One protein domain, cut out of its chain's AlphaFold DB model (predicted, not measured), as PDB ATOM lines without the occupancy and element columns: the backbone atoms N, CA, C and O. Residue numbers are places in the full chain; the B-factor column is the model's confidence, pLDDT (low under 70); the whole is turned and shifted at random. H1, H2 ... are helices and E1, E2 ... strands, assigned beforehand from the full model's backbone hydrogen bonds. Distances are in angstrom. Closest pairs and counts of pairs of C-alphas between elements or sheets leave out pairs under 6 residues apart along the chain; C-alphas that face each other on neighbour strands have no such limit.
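Overview. This is residues 3 to 126 of the 129 residues of an uncharacterized protein of Sphingobacteriaceae bacterium (UniProt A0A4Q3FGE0). A single antiparallel sheet of six strands, twisted and curled, makes the body, and neither face is covered by a named helix. From its edge strand E6 a long tail runs away to one short helix, H1, which is far from the sheet; residues 73 to 80 of the loop between E5 and E6 stick out beyond the sheet. The printed part has 124 residues, with strands E1 to E6 and then H1 along the chain; the sheet's order is E1, E2, E3, E4, E5, E6, and the class is mostly strand. The whole is extended, with a radius of gyration of the C-alphas of 22.7 A, and only just elongated, spanning 74 by 37 by 30 A.

Along the chain. The longest strand by residues is E5, residues 58 to 70, 34.5 A from first to last C-alpha. Before it come E1, residues 3 to 11, 26.2 A, beginning at C-alpha 3 (139.565, 156.390, 189.221); E2, residues 18 to 28, 32.7 A; E3, residues 31 to 40, 29.4 A; and E4, residues 45 to 54, 29.1 A. After it come E6, residues 86 to 93, 23.5 A, ending at C-alpha 93 (163.417, 159.049, 195.256), and H1, residues 116 to 125, 14.2 A, ending at C-alpha 125 (142.667, 194.494, 212.034).

Arrangement. E1 to E6 form a meander, each strand the antiparallel neighbour of the one before, and each successive pair is a hairpin. From edge to edge the strands' lines turn by 66 degrees and the way across the sheet by 63 degrees. E1 and E2 stand at 166 degrees, with N 6 and O 23 within hydrogen-bond range at 2.8 A. Between E2 and E3, N 24 and O 35 are 2.8 A apart. Between E3 and E4, at 161 degrees, N 34 and O 50 are 2.7 A apart. Between E4 and E5, N 51 and O 62 are 2.8 A apart. Between E5 and the edge strand E6, N 59 and O 92 are 2.7 A apart. The other edge strand, E1, is apart from E6. H1 is not on the sheet, and every O i to N i+4 pair in it is within hydrogen-bond range.

Size, cuts and confidence. The C-alphas of Asn 77 and Lys 126 are the two farthest apart, at 76.4 A. The printed part has no cut. The links E5 to E6, 15 residues, and E6 to H1, 22 residues, are long. Residues 98 to 104, 108 to 113 and 115 to 121, of which 116 to 121 belong to H1, stand free. The mean pLDDT of the printed part is 76.4; residues 67 to 85, residues 96 to 114 and residue 126 are under 70.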
ATOM      1  N   VAL A   3     139.319 156.027 190.612       87.12
ATOM      2  CA  VAL A   3     139.565 156.390 189.221       87.12
ATOM      3  C   VAL A   3     139.512 157.900 189.121       87.12
ATOM      4  O   VAL A   3     138.570 158.521 189.613       87.12
ATOM      5  N   THR A   4     140.533 158.492 188.517       90.56
ATOM      6  CA  THR A   4     140.613 159.936 188.309       90.56
ATOM      7  C   THR A   4     140.771 160.194 186.814       90.56
ATOM      8  O   THR A   4     141.893 160.115 186.307       90.56
ATOM      9  N   PRO A   5     139.653 160.417 186.098       90.31
ATOM     10  CA  PRO A   5     139.689 160.823 184.703       90.31
ATOM     11  C   PRO A   5     140.114 162.290 184.607       90.31
ATOM     12  O   PRO A   5     139.571 163.154 185.293       90.31
ATOM     13  N   THR A   6     141.057 162.572 183.720       91.50
ATOM     14  CA  THR A   6     141.572 163.909 183.437       91.50
ATOM     15  C   THR A   6     141.539 164.125 181.932       91.50
ATOM     16  O   THR A   6     142.080 163.328 181.166       91.50
ATOM     17  N   LEU A   7     140.914 165.218 181.500       91.06
ATOM     18  CA  LEU A   7     140.956 165.666 180.114       91.06
ATOM     19  C   LEU A   7     141.864 166.894 180.032       91.06
ATOM     20  O   LEU A   7     141.610 167.904 180.684       91.06
ATOM     21  N   LEU A   8     142.919 166.795 179.233       89.50
ATOM     22  CA  LEU A   8     143.848 167.872 178.937       89.50
ATOM     23  C   LEU A   8     143.602 168.325 177.504       89.50
ATOM     24  O   LEU A   8     143.660 167.530 176.572       89.50
ATOM     25  N   VAL A   9     143.329 169.611 177.325       89.56
ATOM     26  CA  VAL A   9     143.175 170.219 176.005       89.56
ATOM     27  C   VAL A   9     144.111 171.411 175.935       89.56
ATOM     28  O   VAL A   9     144.083 172.280 176.804       89.56
ATOM     29  N   SER A  10     144.951 171.440 174.911       89.75
ATOM     30  CA  SER A  10     145.909 172.499 174.643       89.75
ATOM     31  C   SER A  10     145.691 173.024 173.232       89.75
ATOM     32  O   SER A  10     145.632 172.269 172.264       89.75
ATOM     33  N   LYS A  11     145.554 174.343 173.112       88.38
ATOM     34  CA  LYS A  11     145.429 175.029 171.828       88.38
ATOM     35  C   LYS A  11     146.485 176.114 171.758       88.38
ATOM     36  O   LYS A  11     146.543 176.987 172.620       88.38
ATOM     37  N   ASN A  12     147.287 176.084 170.704       85.88
ATOM     38  CA  ASN A  12     148.247 177.140 170.441       85.88
ATOM     39  C   ASN A  12     147.531 178.394 169.918       85.88
ATOM     40  O   ASN A  12     146.583 178.320 169.130       85.88
ATOM     41  N   LEU A  13     147.977 179.560 170.392       84.62
ATOM     42  CA  LEU A  13     147.426 180.861 169.992       84.62
ATOM     43  C   LEU A  13     148.109 181.419 168.736       84.62
ATOM     44  O   LEU A  13     147.465 182.103 167.950       84.62
ATOM     45  N   PHE A  14     149.392 181.103 168.542       85.31
ATOM     46  CA  PHE A  14     150.218 181.641 167.453       85.31
ATOM     47  C   PHE A  14     150.295 180.728 166.222       85.31
ATOM     48  O   PHE A  14     150.584 181.198 165.126       85.31
ATOM     49  N   TYR A  15     150.023 179.433 166.388       82.12
ATOM     50  CA  TYR A  15     150.106 178.428 165.326       82.12
ATOM     51  C   TYR A  15     148.846 177.566 165.337       82.12
ATOM     52  O   TYR A  15     148.228 177.390 166.390       82.12
ATOM     53  N   ASN A  16     148.499 176.974 164.191       75.62
ATOM     54  CA  ASN A  16     147.393 176.022 164.095       75.62
ATOM     55  C   ASN A  16     147.808 174.659 164.682       75.62
ATOM     56  O   ASN A  16     148.049 173.694 163.961       75.62
ATOM     57  N   GLY A  17     147.991 174.620 166.001       80.56
ATOM     58  CA  GLY A  17     148.318 173.427 166.771       80.56
ATOM     59  C   GLY A  17     147.261 173.206 167.842       80.56
ATOM     60  O   GLY A  17     146.962 174.113 168.624       80.56
ATOM     61  N   PHE A  18     146.702 172.005 167.865       85.25
ATOM     62  CA  PHE A  18     145.715 171.553 168.833       85.25
ATOM     63  C   PHE A  18     146.125 170.170 169.319       85.25
ATOM     64  O   PHE A  18     146.405 169.294 168.504       85.25
ATOM     65  N   ASP A  19     146.133 169.992 170.630       87.38
ATOM     66  CA  ASP A  19     146.449 168.741 171.297       87.38
ATOM     67  C   ASP A  19     145.366 168.453 172.332       87.38
ATOM     68  O   ASP A  19     145.110 169.254 173.229       87.38
ATOM     69  N   ALA A  20     144.733 167.295 172.223       88.50
ATOM     70  CA  ALA A  20     143.829 166.766 173.228       88.50
ATOM     71  C   ALA A  20     144.417 165.472 173.784       88.50
ATOM     72  O   ALA A  20     144.843 164.601 173.034       88.50
ATOM     73  N   ALA A  21     144.431 165.324 175.099       88.75
ATOM     74  CA  ALA A  21     144.859 164.119 175.780       88.75
ATOM     75  C   ALA A  21     143.842 163.750 176.856       88.75
ATOM     76  O   ALA A  21     143.467 164.556 177.700       88.75
ATOM     77  N   PHE A  22     143.396 162.507 176.824       90.00
ATOM     78  CA  PHE A  22     142.538 161.900 177.817       90.00
ATOM     79  C   PHE A  22     143.355 160.918 178.646       90.00
ATOM     80  O   PHE A  22     144.004 160.015 178.116       90.00
ATOM     81  N   ILE A  23     143.340 161.113 179.957       90.94
ATOM     82  CA  ILE A  23     144.182 160.400 180.909       90.94
ATOM     83  C   ILE A  23     143.275 159.796 181.971       90.94
ATOM     84  O   ILE A  23     142.499 160.506 182.599       90.94
ATOM     85  N   ASN A  24     143.374 158.492 182.203       91.25
ATOM     86  CA  ASN A  24     142.681 157.834 183.306       91.25
ATOM     87  C   ASN A  24     143.685 157.232 184.263       91.25
ATOM     88  O   ASN A  24     144.417 156.310 183.901       91.25
ATOM     89  N   HIS A  25     143.666 157.714 185.499       89.50
ATOM     90  CA  HIS A  25     144.444 157.132 186.579       89.50
ATOM     91  C   HIS A  25     143.584 156.147 187.363       89.50
ATOM     92  O   HIS A  25     142.533 156.509 187.883       89.50
ATOM     93  N   PHE A  26     144.050 154.913 187.479       90.12
ATOM     94  CA  PHE A  26     143.492 153.852 188.300       90.12
ATOM     95  C   PHE A  26     144.427 153.610 189.478       90.12
ATOM     96  O   PHE A  26     145.539 153.102 189.327       90.12
ATOM     97  N   ASN A  27     143.953 153.959 190.666       86.88
ATOM     98  CA  ASN A  27     144.740 153.899 191.885       86.88
ATOM     99  C   ASN A  27     144.245 152.773 192.785       86.88
ATOM    100  O   ASN A  27     143.094 152.759 193.252       86.88
ATOM    101  N   TYR A  28     145.145 151.832 193.061       86.00
ATOM    102  CA  TYR A  28     144.922 150.722 193.970       86.00
ATOM    103  C   TYR A  28     146.073 150.602 194.972       86.00
ATOM    104  O   TYR A  28     147.120 150.021 194.693       86.00
ATOM    105  N   LYS A  29     145.850 151.129 196.184       86.38
ATOM    106  CA  LYS A  29     146.836 151.166 197.279       86.38
ATOM    107  C   LYS A  29     148.128 151.879 196.842       86.38
ATOM    108  O   LYS A  29     148.115 153.093 196.665       86.38
ATOM    109  N   SER A  30     149.216 151.133 196.671       83.56
ATOM    110  CA  SER A  30     150.526 151.603 196.211       83.56
ATOM    111  C   SER A  30     150.714 151.492 194.697       83.56
ATOM    112  O   SER A  30     151.685 152.029 194.176       83.56
ATOM    113  N   LEU A  31     149.809 150.828 193.975       85.62
ATOM    114  CA  LEU A  31     149.890 150.664 192.528       85.62
ATOM    115  C   LEU A  31     149.021 151.709 191.821       85.62
ATOM    116  O   LEU A  31     147.838 151.874 192.121       85.62
ATOM    117  N   TRP A  32     149.640 152.416 190.888       88.94
ATOM    118  CA  TRP A  32     149.072 153.474 190.069       88.94
ATOM    119  C   TRP A  32     149.174 153.037 188.615       88.94
ATOM    120  O   TRP A  32     150.264 152.961 188.055       88.94
ATOM    121  N   PHE A  33     148.046 152.729 187.998       90.56
ATOM    122  CA  PHE A  33     147.975 152.460 186.569       90.56
ATOM    123  C   PHE A  33     147.395 153.681 185.867       90.56
ATOM    124  O   PHE A  33     146.419 154.256 186.328       90.56
ATOM    125  N   THR A  34     147.993 154.106 184.765       90.50
ATOM    126  CA  THR A  34     147.551 155.260 183.987       90.50
ATOM    127  C   THR A  34     147.374 154.838 182.544       90.50
ATOM    128  O   THR A  34     148.321 154.359 181.931       90.50
ATOM    129  N   ALA A  35     146.180 155.030 181.999       89.75
ATOM    130  CA  ALA A  35     145.920 154.904 180.573       89.75
ATOM    131  C   ALA A  35     145.868 156.304 179.952       89.75
ATOM    132  O   ALA A  35     145.223 157.195 180.502       89.75
ATOM    133  N   LEU A  36     146.541 156.488 178.822       89.50
ATOM    134  CA  LEU A  36     146.633 157.739 178.076       89.50
ATOM    135  C   LEU A  36     146.117 157.505 176.655       89.50
ATOM    136  O   LEU A  36     146.521 156.555 175.993       89.50
ATOM    137  N   ALA A  37     145.274 158.398 176.162       88.25
ATOM    138  CA  ALA A  37     144.936 158.504 174.752       88.25
ATOM    139  C   ALA A  37     145.078 159.967 174.340       88.25
ATOM    140  O   ALA A  37     144.508 160.833 174.991       88.25
ATOM    141  N   SER A  38     145.837 160.268 173.295       86.56
ATOM    142  CA  SER A  38     146.006 161.628 172.796       86.56
ATOM    143  C   SER A  38     145.738 161.730 171.304       86.56
ATOM    144  O   SER A  38     145.882 160.773 170.544       86.56
ATOM    145  N   TYR A  39     145.320 162.919 170.905       83.88
ATOM    146  CA  TYR A  39     144.982 163.291 169.551       83.88
ATOM    147  C   TYR A  39     145.542 164.681 169.266       83.88
ATOM    148  O   TYR A  39     145.333 165.611 170.043       83.88
ATOM    149  N   ASN A  40     146.245 164.818 168.147       83.50
ATOM    150  CA  ASN A  40     146.837 166.079 167.704       83.50
ATOM    151  C   ASN A  40     146.190 166.530 166.382       83.50
ATOM    152  O   ASN A  40     145.669 165.721 165.614       83.50
ATOM    153  N   ASN A  41     146.280 167.823 166.086       77.69
ATOM    154  CA  ASN A  41     145.924 168.474 164.825       77.69
ATOM    155  C   ASN A  41     146.523 167.838 163.552       77.69
ATOM    156  O   ASN A  41     146.028 168.088 162.458       77.69
ATOM    157  N   LEU A  42     147.560 167.002 163.671       75.38
ATOM    158  CA  LEU A  42     148.091 166.182 162.569       75.38
ATOM    159  C   LEU A  42     147.280 164.897 162.297       75.38
ATOM    160  O   LEU A  42     147.750 164.021 161.576       75.38
ATOM    161  N   TYR A  43     146.090 164.752 162.888       74.25
ATOM    162  CA  TYR A  43     145.251 163.544 162.829       74.25
ATOM    163  C   TYR A  43     145.927 162.285 163.395       74.25
ATOM    164  O   TYR A  43     145.499 161.158 163.138       74.25
ATOM    165  N   ILE A  44     146.980 162.471 164.192       75.69
ATOM    166  CA  ILE A  44     147.721 161.381 164.819       75.69
ATOM    167  C   ILE A  44     147.032 161.036 166.133       75.69
ATOM    168  O   ILE A  44     146.993 161.853 167.056       75.69
ATOM    169  N   TRP A  45     146.540 159.805 166.217       79.69
ATOM    170  CA  TRP A  45     146.108 159.200 167.472       79.69
ATOM    171  C   TRP A  45     147.279 158.475 168.121       79.69
ATOM    172  O   TRP A  45     147.955 157.682 167.463       79.69
ATOM    173  N   ASN A  46     147.496 158.717 169.409       82.25
ATOM    174  CA  ASN A  46     148.427 157.950 170.222       82.25
ATOM    175  C   ASN A  46     147.684 157.341 171.409       82.25
ATOM    176  O   ASN A  46     146.893 158.015 172.063       82.25
ATOM    177  N   ALA A  47     147.968 156.083 171.716       85.38
ATOM    178  CA  ALA A  47     147.556 155.462 172.967       85.38
ATOM    179  C   ALA A  47     148.787 154.985 173.736       85.38
ATOM    180  O   ALA A  47     149.720 154.431 173.151       85.38
ATOM    181  N   GLY A  48     148.776 155.190 175.045       86.81
ATOM    182  CA  GLY A  48     149.862 154.869 175.955       86.81
ATOM    183  C   GLY A  48     149.340 154.318 177.274       86.81
ATOM    184  O   GLY A  48     148.178 154.506 177.642       86.81
ATOM    185  N   ALA A  49     150.207 153.631 178.003       90.06
ATOM    186  CA  ALA A  49     149.914 153.172 179.349       90.06
ATOM    187  C   ALA A  49     151.161 153.247 180.225       90.06
ATOM    188  O   ALA A  49     152.269 152.960 179.773       90.06
ATOM    189  N   GLN A  50     150.973 153.591 181.493       91.31
ATOM    190  CA  GLN A  50     152.023 153.676 182.494       91.31
ATOM    191  C   GLN A  50     151.602 152.941 183.765       91.31
ATOM    192  O   GLN A  50     150.495 153.109 184.270       91.31
ATOM    193  N   LEU A  51     152.515 152.151 184.309       91.62
ATOM    194  CA  LEU A  51     152.443 151.541 185.625       91.62
ATOM    195  C   LEU A  51     153.427 152.246 186.550       91.62
ATOM    196  O   LEU A  51     154.586 152.461 186.210       91.62
ATOM    197  N   MET A  52     152.971 152.589 187.742       91.56
ATOM    198  CA  MET A  52     153.772 153.216 188.776       91.56
ATOM    199  C   MET A  52     153.515 152.521 190.111       91.56
ATOM    200  O   MET A  52     152.376 152.275 190.497       91.56
ATOM    201  N   ILE A  53     154.586 152.207 190.828       89.69
ATOM    202  CA  ILE A  53     154.549 151.677 192.185       89.69
ATOM    203  C   ILE A  53     155.064 152.776 193.104       89.69
ATOM    204  O   ILE A  53     156.217 153.198 193.016       89.69
ATOM    205  N   LYS A  54     154.184 153.248 193.983       86.62
ATOM    206  CA  LYS A  54     154.434 154.334 194.922       86.62
ATOM    207  C   LYS A  54     154.718 153.786 196.317       86.62
ATOM    208  O   LYS A  54     153.873 153.132 196.927       86.62
ATOM    209  N   SER A  55     155.903 154.099 196.820       85.25
ATOM    210  CA  SER A  55     156.347 153.916 198.202       85.25
ATOM    211  C   SER A  55     156.478 155.298 198.871       85.25
ATOM    212  O   SER A  55     156.605 156.293 198.154       85.25
ATOM    213  N   PRO A  56     156.450 155.421 200.215       80.06
ATOM    214  CA  PRO A  56     156.535 156.722 200.889       80.06
ATOM    215  C   PRO A  56     157.731 157.590 200.468       80.06
ATOM    216  O   PRO A  56     157.593 158.806 200.372       80.06
ATOM    217  N   ASN A  57     158.875 156.968 200.159       81.88
ATOM    218  CA  ASN A  57     160.130 157.672 199.863       81.88
ATOM    219  C   ASN A  57     160.663 157.398 198.445       81.88
ATOM    220  O   ASN A  57     161.686 157.958 198.056       81.88
ATOM    221  N   ALA A  58     160.008 156.522 197.678       84.06
ATOM    222  CA  ALA A  58     160.464 156.116 196.353       84.06
ATOM    223  C   ALA A  58     159.288 155.756 195.438       84.06
ATOM    224  O   ALA A  58     158.314 155.139 195.856       84.06
ATOM    225  N   GLU A  59     159.383 156.123 194.173       89.31
ATOM    226  CA  GLU A  59     158.391 155.874 193.139       89.31
ATOM    227  C   GLU A  59     159.121 155.218 191.965       89.31
ATOM    228  O   GLU A  59     160.084 155.767 191.434       89.31
ATOM    229  N   PHE A  60     158.694 154.022 191.575       90.56
ATOM    230  CA  PHE A  60     159.186 153.356 190.370       90.56
ATOM    231  C   PHE A  60     158.087 153.387 189.324       90.56
ATOM    232  O   PHE A  60     156.934 153.105 189.646       90.56
ATOM    233  N   PHE A  61     158.419 153.716 188.085       92.00
ATOM    234  CA  PHE A  61     157.447 153.769 187.008       92.00
ATOM    235  C   PHE A  61     158.012 153.182 185.723       92.00
ATOM    236  O   PHE A  61     159.170 153.369 185.374       92.00
ATOM    237  N   ILE A  62     157.161 152.466 185.011       92.69
ATOM    238  CA  ILE A  62     157.418 151.939 183.680       92.69
ATOM    239  C   ILE A  62     156.203 152.258 182.838       92.69
ATOM    240  O   ILE A  62     155.067 152.109 183.282       92.69
ATOM    241  N   GLY A  63     156.415 152.707 181.620       87.12
ATOM    242  CA  GLY A  63     155.305 153.054 180.772       87.12
ATOM    243  C   GLY A  63     155.694 153.171 179.329       87.12
ATOM    244  O   GLY A  63     156.825 152.939 178.917       87.12
ATOM    245  N   THR A  64     154.688 153.511 178.560       84.00
ATOM    246  CA  THR A  64     154.745 153.698 177.129       84.00
ATOM    247  C   THR A  64     153.854 154.883 176.825       84.00
ATOM    248  O   THR A  64     152.695 154.922 177.232       84.00
ATOM    249  N   GLU A  65     154.394 155.885 176.148       73.12
ATOM    250  CA  GLU A  65     153.585 157.037 175.735       73.12
ATOM    251  C   GLU A  65     152.846 156.735 174.427       73.12
ATOM    252  O   GLU A  65     151.834 157.357 174.118       73.12
ATOM    253  N   GLN A  66     153.375 155.787 173.645       71.25
ATOM    254  CA  GLN A  66     152.949 155.487 172.283       71.25
ATOM    255  C   GLN A  66     153.079 153.975 172.042       71.25
ATOM    256  O   GLN A  66     154.064 153.508 171.479       71.25
ATOM    257  N   VAL A  67     152.110 153.198 172.533       63.75
ATOM    258  CA  VAL A  67     151.947 151.764 172.218       63.75
ATOM    259  C   VAL A  67     151.424 151.611 170.798       63.75
ATOM    260  O   VAL A  67     151.915 150.792 170.027       63.75
ATOM    261  N   THR A  68     150.431 152.425 170.448       61.62
ATOM    262  CA  THR A  68     149.870 152.486 169.106       61.62
ATOM    263  C   THR A  68     149.837 153.943 168.679       61.62
ATOM    264  O   THR A  68     149.157 154.778 169.275       61.62
ATOM    265  N   ARG A  69     150.622 154.263 167.653       55.44
ATOM    266  CA  ARG A  69     150.466 155.495 166.891       55.44
ATOM    267  C   ARG A  69     149.667 155.120 165.653       55.44
ATOM    268  O   ARG A  69     150.160 154.351 164.828       55.44
ATOM    269  N   SER A  70     148.444 155.626 165.516       55.06
ATOM    270  CA  SER A  70     147.736 155.562 164.239       55.06
ATOM    271  C   SER A  70     148.438 156.532 163.298       55.06
ATOM    272  O   SER A  70     148.060 157.693 163.172       55.06
ATOM    273  N   VAL A  71     149.514 156.063 162.667       51.47
ATOM    274  CA  VAL A  71     149.946 156.621 161.392       51.47
ATOM    275  C   VAL A  71     148.760 156.389 160.473       51.47
ATOM    276  O   VAL A  71     148.361 155.242 160.290       51.47
ATOM    277  N   SER A  72     148.119 157.473 160.047       48.38
ATOM    278  CA  SER A  72     147.000 157.515 159.106       48.38
ATOM    279  C   SER A  72     146.766 156.193 158.359       48.38
ATOM    280  O   SER A  72     147.463 155.883 157.394       48.38
ATOM    281  N   PHE A  73     145.732 155.443 158.751       45.91
ATOM    282  CA  PHE A  73     145.233 154.280 158.002       45.91
ATOM    283  C   PHE A  73     144.735 154.641 156.579       45.91
ATOM    284  O   PHE A  73     144.237 153.774 155.868       45.91
ATOM    285  N   PHE A  74     144.869 155.903 156.153       49.47
ATOM    286  CA  PHE A  74     144.317 156.449 154.914       49.47
ATOM    287  C   PHE A  74     145.355 156.931 153.893       49.47
ATOM    288  O   PHE A  74     144.946 157.392 152.834       49.47
ATOM    289  N   ASP A  75     146.661 156.793 154.147       48.97
ATOM    290  CA  ASP A  75     147.679 157.190 153.164       48.97
ATOM    291  C   ASP A  75     148.712 156.075 152.946       48.97
ATOM    292  O   ASP A  75     149.749 155.995 153.605       48.97
ATOM    293  N   GLN A  76     148.408 155.172 152.005       48.22
ATOM    294  CA  GLN A  76     149.241 154.014 151.638       48.22
ATOM    295  C   GLN A  76     150.601 154.386 151.007       48.22
ATOM    296  O   GLN A  76     151.364 153.489 150.659       48.22
ATOM    297  N   ASN A  77     150.933 155.675 150.862       47.19
ATOM    298  CA  ASN A  77     152.062 156.129 150.043       47.19
ATOM    299  C   ASN A  77     153.198 156.846 150.790       47.19
ATOM    300  O   ASN A  77     154.111 157.368 150.151       47.19
ATOM    301  N   SER A  78     153.200 156.873 152.123       44.00
ATOM    302  CA  SER A  78     154.254 157.556 152.884       44.00
ATOM    303  C   SER A  78     155.150 156.575 153.649       44.00
ATOM    304  O   SER A  78     154.981 156.297 154.831       44.00
ATOM    305  N   THR A  79     156.195 156.101 152.972       48.38
ATOM    306  CA  THR A  79     157.323 155.294 153.490       48.38
ATOM    307  C   THR A  79     158.147 155.958 154.613       48.38
ATOM    308  O   THR A  79     159.183 155.432 155.011       48.38
ATOM    309  N   ILE A  80     157.710 157.103 155.149       51.09
ATOM    310  CA  ILE A  80     158.494 157.966 156.047       51.09
ATOM    311  C   ILE A  80     158.006 157.888 157.506       51.09
ATOM    312  O   ILE A  80     158.768 158.166 158.434       51.09
ATOM    313  N   TYR A  81     156.778 157.437 157.763       51.66
ATOM    314  CA  TYR A  81     156.228 157.410 159.120       51.66
ATOM    315  C   TYR A  81     156.436 156.049 159.783       51.66
ATOM    316  O   TYR A  81     155.558 155.189 159.823       51.66
ATOM    317  N   ARG A  82     157.641 155.852 160.322       51.91
ATOM    318  CA  ARG A  82     157.985 154.667 161.113       51.91
ATOM    319  C   ARG A  82     157.114 154.629 162.373       51.91
ATOM    320  O   ARG A  82     157.298 155.434 163.284       51.91
ATOM    321  N   SER A  83     156.162 153.697 162.418       56.69
ATOM    322  CA  SER A  83     155.465 153.327 163.651       56.69
ATOM    323  C   SER A  83     156.509 152.840 164.658       56.69
ATOM    324  O   SER A  83     157.268 151.911 164.376       56.69
ATOM    325  N   GLY A  84     156.620 153.537 165.787       59.62
ATOM    326  CA  GLY A  84     157.600 153.254 166.827       59.62
ATOM    327  C   GLY A  84     156.894 153.102 168.161       59.62
ATOM    328  O   GLY A  84     156.135 153.984 168.556       59.62
ATOM    329  N   ILE A  85     157.158 151.990 168.844       68.56
ATOM    330  CA  ILE A  85     156.754 151.813 170.235       68.56
ATOM    331  C   ILE A  85     157.800 152.524 171.094       68.56
ATOM    332  O   ILE A  85     158.984 152.192 171.015       68.56
ATOM    333  N   ASN A  86     157.375 153.501 171.895       78.06
ATOM    334  CA  ASN A  86     158.237 154.132 172.895       78.06
ATOM    335  C   ASN A  86     157.920 153.553 174.274       78.06
ATOM    336  O   ASN A  86     156.766 153.607 174.704       78.06
ATOM    337  N   ALA A  87     158.943 153.045 174.957       83.88
ATOM    338  CA  ALA A  87     158.863 152.576 176.330       83.88
ATOM    339  C   ALA A  87     159.879 153.327 177.193       83.88
ATOM    340  O   ALA A  87     161.022 153.532 176.790       83.88
ATOM    341  N   PHE A  88     159.465 153.702 178.395       88.00
ATOM    342  CA  PHE A  88     160.289 154.378 179.381       88.00
ATOM    343  C   PHE A  88     160.218 153.646 180.714       88.00
ATOM    344  O   PHE A  88     159.194 153.077 181.093       88.00
ATOM    345  N   ILE A  89     161.328 153.687 181.438       91.19
ATOM    346  CA  ILE A  89     161.444 153.205 182.808       91.19
ATOM    347  C   ILE A  89     162.098 154.326 183.598       91.19
ATOM    348  O   ILE A  89     163.049 154.948 183.127       91.19
ATOM    349  N   GLY A  90     161.594 154.588 184.794       90.38
ATOM    350  CA  GLY A  90     162.129 155.610 185.663       90.38
ATOM    351  C   GLY A  90     161.968 155.263 187.131       90.38
ATOM    352  O   GLY A  90     161.137 154.457 187.552       90.38
ATOM    353  N   PHE A  91     162.823 155.897 187.912       91.69
ATOM    354  CA  PHE A  91     162.850 155.802 189.354       91.69
ATOM    355  C   PHE A  91     162.967 157.216 189.908       91.69
ATOM    356  O   PHE A  91     163.757 158.022 189.419       91.69
ATOM    357  N   SER A  92     162.181 157.515 190.929       87.62
ATOM    358  CA  SER A  92     162.211 158.776 191.650       87.62
ATOM    359  C   SER A  92     162.328 158.481 193.137       87.62
ATOM    360  O   SER A  92     161.539 157.717 193.682       87.62
ATOM    361  N   ALA A  93     163.306 159.081 193.805       86.12
ATOM    362  CA  ALA A  93     163.417 159.049 195.256       86.12
ATOM    363  C   ALA A  93     163.113 160.439 195.807       86.12
ATOM    364  O   ALA A  93     163.585 161.444 195.275       86.12
ATOM    365  N   LYS A  94     162.328 160.493 196.882       82.50
ATOM    366  CA  LYS A  94     161.996 161.733 197.580       82.50
ATOM    367  C   LYS A  94     162.759 161.747 198.891       82.50
ATOM    368  O   LYS A  94     162.495 160.940 199.782       82.50
ATOM    369  N   PHE A  95     163.727 162.650 198.989       76.69
ATOM    370  CA  PHE A  95     164.511 162.851 200.199       76.69
ATOM    371  C   PHE A  95     163.800 163.869 201.090       76.69
ATOM    372  O   PHE A  95     163.433 164.947 200.637       76.69
ATOM    373  N   GLY A  96     163.555 163.499 202.346       65.69
ATOM    374  CA  GLY A  96     162.907 164.382 203.311       65.69
ATOM    375  C   GLY A  96     163.836 165.477 203.849       65.69
ATOM    376  O   GLY A  96     165.032 165.509 203.566       65.69
ATOM    377  N   ARG A  97     163.274 166.314 204.729       62.03
ATOM    378  CA  ARG A  97     163.873 167.522 205.344       62.03
ATOM    379  C   ARG A  97     165.296 167.374 205.897       62.03
ATOM    380  O   ARG A  97     165.989 168.370 206.028       62.03
ATOM    381  N   VAL A  98     165.710 166.164 206.271       61.69
ATOM    382  CA  VAL A  98     167.038 165.901 206.857       61.69
ATOM    383  C   VAL A  98     168.151 165.945 205.799       61.69
ATOM    384  O   VAL A  98     169.306 166.156 206.145       61.69
ATOM    385  N   ILE A  99     167.812 165.761 204.518       59.88
ATOM    386  CA  ILE A  99     168.775 165.665 203.407       59.88
ATOM    387  C   ILE A  99     168.603 166.827 202.404       59.88
ATOM    388  O   ILE A  99     169.450 167.030 201.537       59.88
ATOM    389  N   GLU A 100     167.544 167.638 202.523       63.56
ATOM    390  CA  GLU A 100     167.374 168.834 201.689       63.56
ATOM    391  C   GLU A 100     168.465 169.873 202.005       63.56
ATOM    392  O   GLU A 100     168.625 170.311 203.144       63.56
ATOM    393  N   HIS A 101     169.216 170.297 200.985       65.88
ATOM    394  CA  HIS A 101     170.150 171.411 201.137       65.88
ATOM    395  C   HIS A 101     169.355 172.701 201.428       65.88
ATOM    396  O   HIS A 101     168.375 172.959 200.727       65.88
ATOM    397  N   PRO A 102     169.771 173.566 202.379       60.69
ATOM    398  CA  PRO A 102     169.011 174.761 202.777       60.69
ATOM    399  C   PRO A 102     168.626 175.695 201.620       60.69
ATOM    400  O   PRO A 102     167.585 176.342 201.661       60.69
ATOM    401  N   ALA A 103     169.446 175.739 200.565       64.75
ATOM    402  CA  ALA A 103     169.203 176.551 199.369       64.75
ATOM    403  C   ALA A 103     168.069 176.034 198.454       64.75
ATOM    404  O   ALA A 103     167.605 176.777 197.596       64.75
ATOM    405  N   ALA A 104     167.628 174.785 198.623       63.28
ATOM    406  CA  ALA A 104     166.530 174.161 197.876       63.28
ATOM    407  C   ALA A 104     165.459 173.583 198.822       63.28
ATOM    408  O   ALA A 104     164.718 172.675 198.447       63.28
ATOM    409  N   ALA A 105     165.409 174.072 200.066       61.16
ATOM    410  CA  ALA A 105     164.517 173.549 201.087       61.16
ATOM    411  C   ALA A 105     163.055 173.871 200.761       61.16
ATOM    412  O   ALA A 105     162.685 175.025 200.535       61.16
ATOM    413  N   SER A 106     162.204 172.848 200.828       63.06
ATOM    414  CA  SER A 106     160.755 172.971 200.612       63.06
ATOM    415  C   SER A 106     160.054 173.705 201.765       63.06
ATOM    416  O   SER A 106     158.889 174.091 201.667       63.06
ATOM    417  N   TYR A 107     160.755 173.877 202.889       61.34
ATOM    418  CA  TYR A 107     160.274 174.524 204.100       61.34
ATOM    419  C   TYR A 107     161.383 175.390 204.693       61.34
ATOM    420  O   TYR A 107     162.393 174.875 205.174       61.34
ATOM    421  N   ILE A 108     161.173 176.704 204.708       67.06
ATOM    422  CA  ILE A 108     162.020 177.627 205.461       67.06
ATOM    423  C   ILE A 108     161.546 177.559 206.916       67.06
ATOM    424  O   ILE A 108     160.385 177.891 207.173       67.06
ATOM    425  N   PRO A 109     162.387 177.144 207.881       61.91
ATOM    426  CA  PRO A 109     162.055 177.257 209.290       61.91
ATOM    427  C   PRO A 109     162.062 178.738 209.682       61.91
ATOM    428  O   PRO A 109     163.000 179.245 210.287       61.91
ATOM    429  N   MET A 110     160.991 179.449 209.339       58.88
ATOM    430  CA  MET A 110     160.571 180.600 210.121       58.88
ATOM    431  C   MET A 110     160.316 180.027 211.515       58.88
ATOM    432  O   MET A 110     159.561 179.063 211.622       58.88
ATOM    433  N   GLY A 111     161.016 180.500 212.547       62.09
ATOM    434  CA  GLY A 111     160.834 180.017 213.919       62.09
ATOM    435  C   GLY A 111     159.406 180.254 214.432       62.09
ATOM    436  O   GLY A 111     158.433 180.236 213.687       62.09
ATOM    437  N   ASN A 112     159.230 180.573 215.711       61.25
ATOM    438  CA  ASN A 112     157.898 180.888 216.257       61.25
ATOM    439  C   ASN A 112     157.311 182.234 215.746       61.25
ATOM    440  O   ASN A 112     156.436 182.834 216.370       61.25
ATOM    441  N   GLU A 113     157.822 182.746 214.626       64.88
ATOM    442  CA  GLU A 113     157.469 184.026 214.043       64.88
ATOM    443  C   GLU A 113     156.303 183.903 213.060       64.88
ATOM    444  O   GLU A 113     156.347 183.163 212.078       64.88
ATOM    445  N   ARG A 114     155.254 184.700 213.283       64.56
ATOM    446  CA  ARG A 114     154.072 184.741 212.410       64.56
ATOM    447  C   ARG A 114     154.452 185.214 210.999       64.56
ATOM    448  O   ARG A 114     155.258 186.132 210.845       64.56
ATOM    449  N   GLY A 115     153.866 184.609 209.963       71.19
ATOM    450  CA  GLY A 115     154.134 184.955 208.559       71.19
ATOM    451  C   GLY A 115     153.797 186.413 208.213       71.19
ATOM    452  O   GLY A 115     152.980 187.040 208.885       71.19
ATOM    453  N   PHE A 116     154.407 186.951 207.151       75.75
ATOM    454  CA  PHE A 116     154.257 188.351 206.715       75.75
ATOM    455  C   PHE A 116     152.788 188.797 206.614       75.75
ATOM    456  O   PHE A 116     152.399 189.796 207.218       75.75
ATOM    457  N   PHE A 117     151.941 187.997 205.961       78.88
ATOM    458  CA  PHE A 117     150.510 188.292 205.838       78.88
ATOM    459  C   PHE A 117     149.760 188.239 207.174       78.88
ATOM    460  O   PHE A 117     148.828 189.007 207.381       78.88
ATOM    461  N   SER A 118     150.196 187.399 208.118       72.38
ATOM    462  CA  SER A 118     149.634 187.373 209.473       72.38
ATOM    463  C   SER A 118     150.020 188.629 210.263       72.38
ATOM    464  O   SER A 118     149.184 189.168 210.984       72.38
ATOM    465  N   ARG A 119     151.245 189.152 210.091       77.31
ATOM    466  CA  ARG A 119     151.672 190.428 210.698       77.31
ATOM    467  C   ARG A 119     150.912 191.616 210.106       77.31
ATOM    468  O   ARG A 119     150.450 192.458 210.866       77.31
ATOM    469  N   LEU A 120     150.730 191.651 208.784       80.19
ATOM    470  CA  LEU A 120     149.934 192.687 208.117       80.19
ATOM    471  C   LEU A 120     148.462 192.638 208.539       80.19
ATOM    472  O   LEU A 120     147.895 193.666 208.893       80.19
ATOM    473  N   TRP A 121     147.860 191.448 208.579       78.44
ATOM    474  CA  TRP A 121     146.480 191.271 209.033       78.44
ATOM    475  C   TRP A 121     146.297 191.729 210.483       78.44
ATOM    476  O   TRP A 121     145.353 192.446 210.800       78.44
ATOM    477  N   LEU A 122     147.224 191.375 211.375       77.56
ATOM    478  CA  LEU A 122     147.176 191.826 212.766       77.56
ATOM    479  C   LEU A 122     147.422 193.336 212.897       77.56
ATOM    480  O   LEU A 122     146.760 193.968 213.708       77.56
ATOM    481  N   GLY A 123     148.306 193.925 212.091       75.62
ATOM    482  CA  GLY A 123     148.544 195.373 212.092       75.62
ATOM    483  C   GLY A 123     147.354 196.195 211.585       75.62
ATOM    484  O   GLY A 123     147.129 197.300 212.069       75.62
ATOM    485  N   ILE A 124     146.576 195.652 210.643       79.31
ATOM    486  CA  ILE A 124     145.411 196.332 210.055       79.31
ATOM    487  C   ILE A 124     144.150 196.106 210.900       79.31
ATOM    488  O   ILE A 124     143.385 197.041 211.118       79.31
ATOM    489  N   PHE A 125     143.933 194.884 211.399       78.56
ATOM    490  CA  PHE A 125     142.667 194.494 212.034       78.56
ATOM    491  C   PHE A 125     142.728 194.344 213.558       78.56
ATOM    492  O   PHE A 125     141.680 194.218 214.189       78.56
ATOM    493  N   LYS A 126     143.910 194.381 214.187       61.81
ATOM    494  CA  LYS A 126     144.031 194.512 215.648       61.81
ATOM    495  C   LYS A 126     144.653 195.856 216.013       61.81
ATOM    496  O   LYS A 126     145.837 195.944 216.324       61.81
TER     497      LYS A 126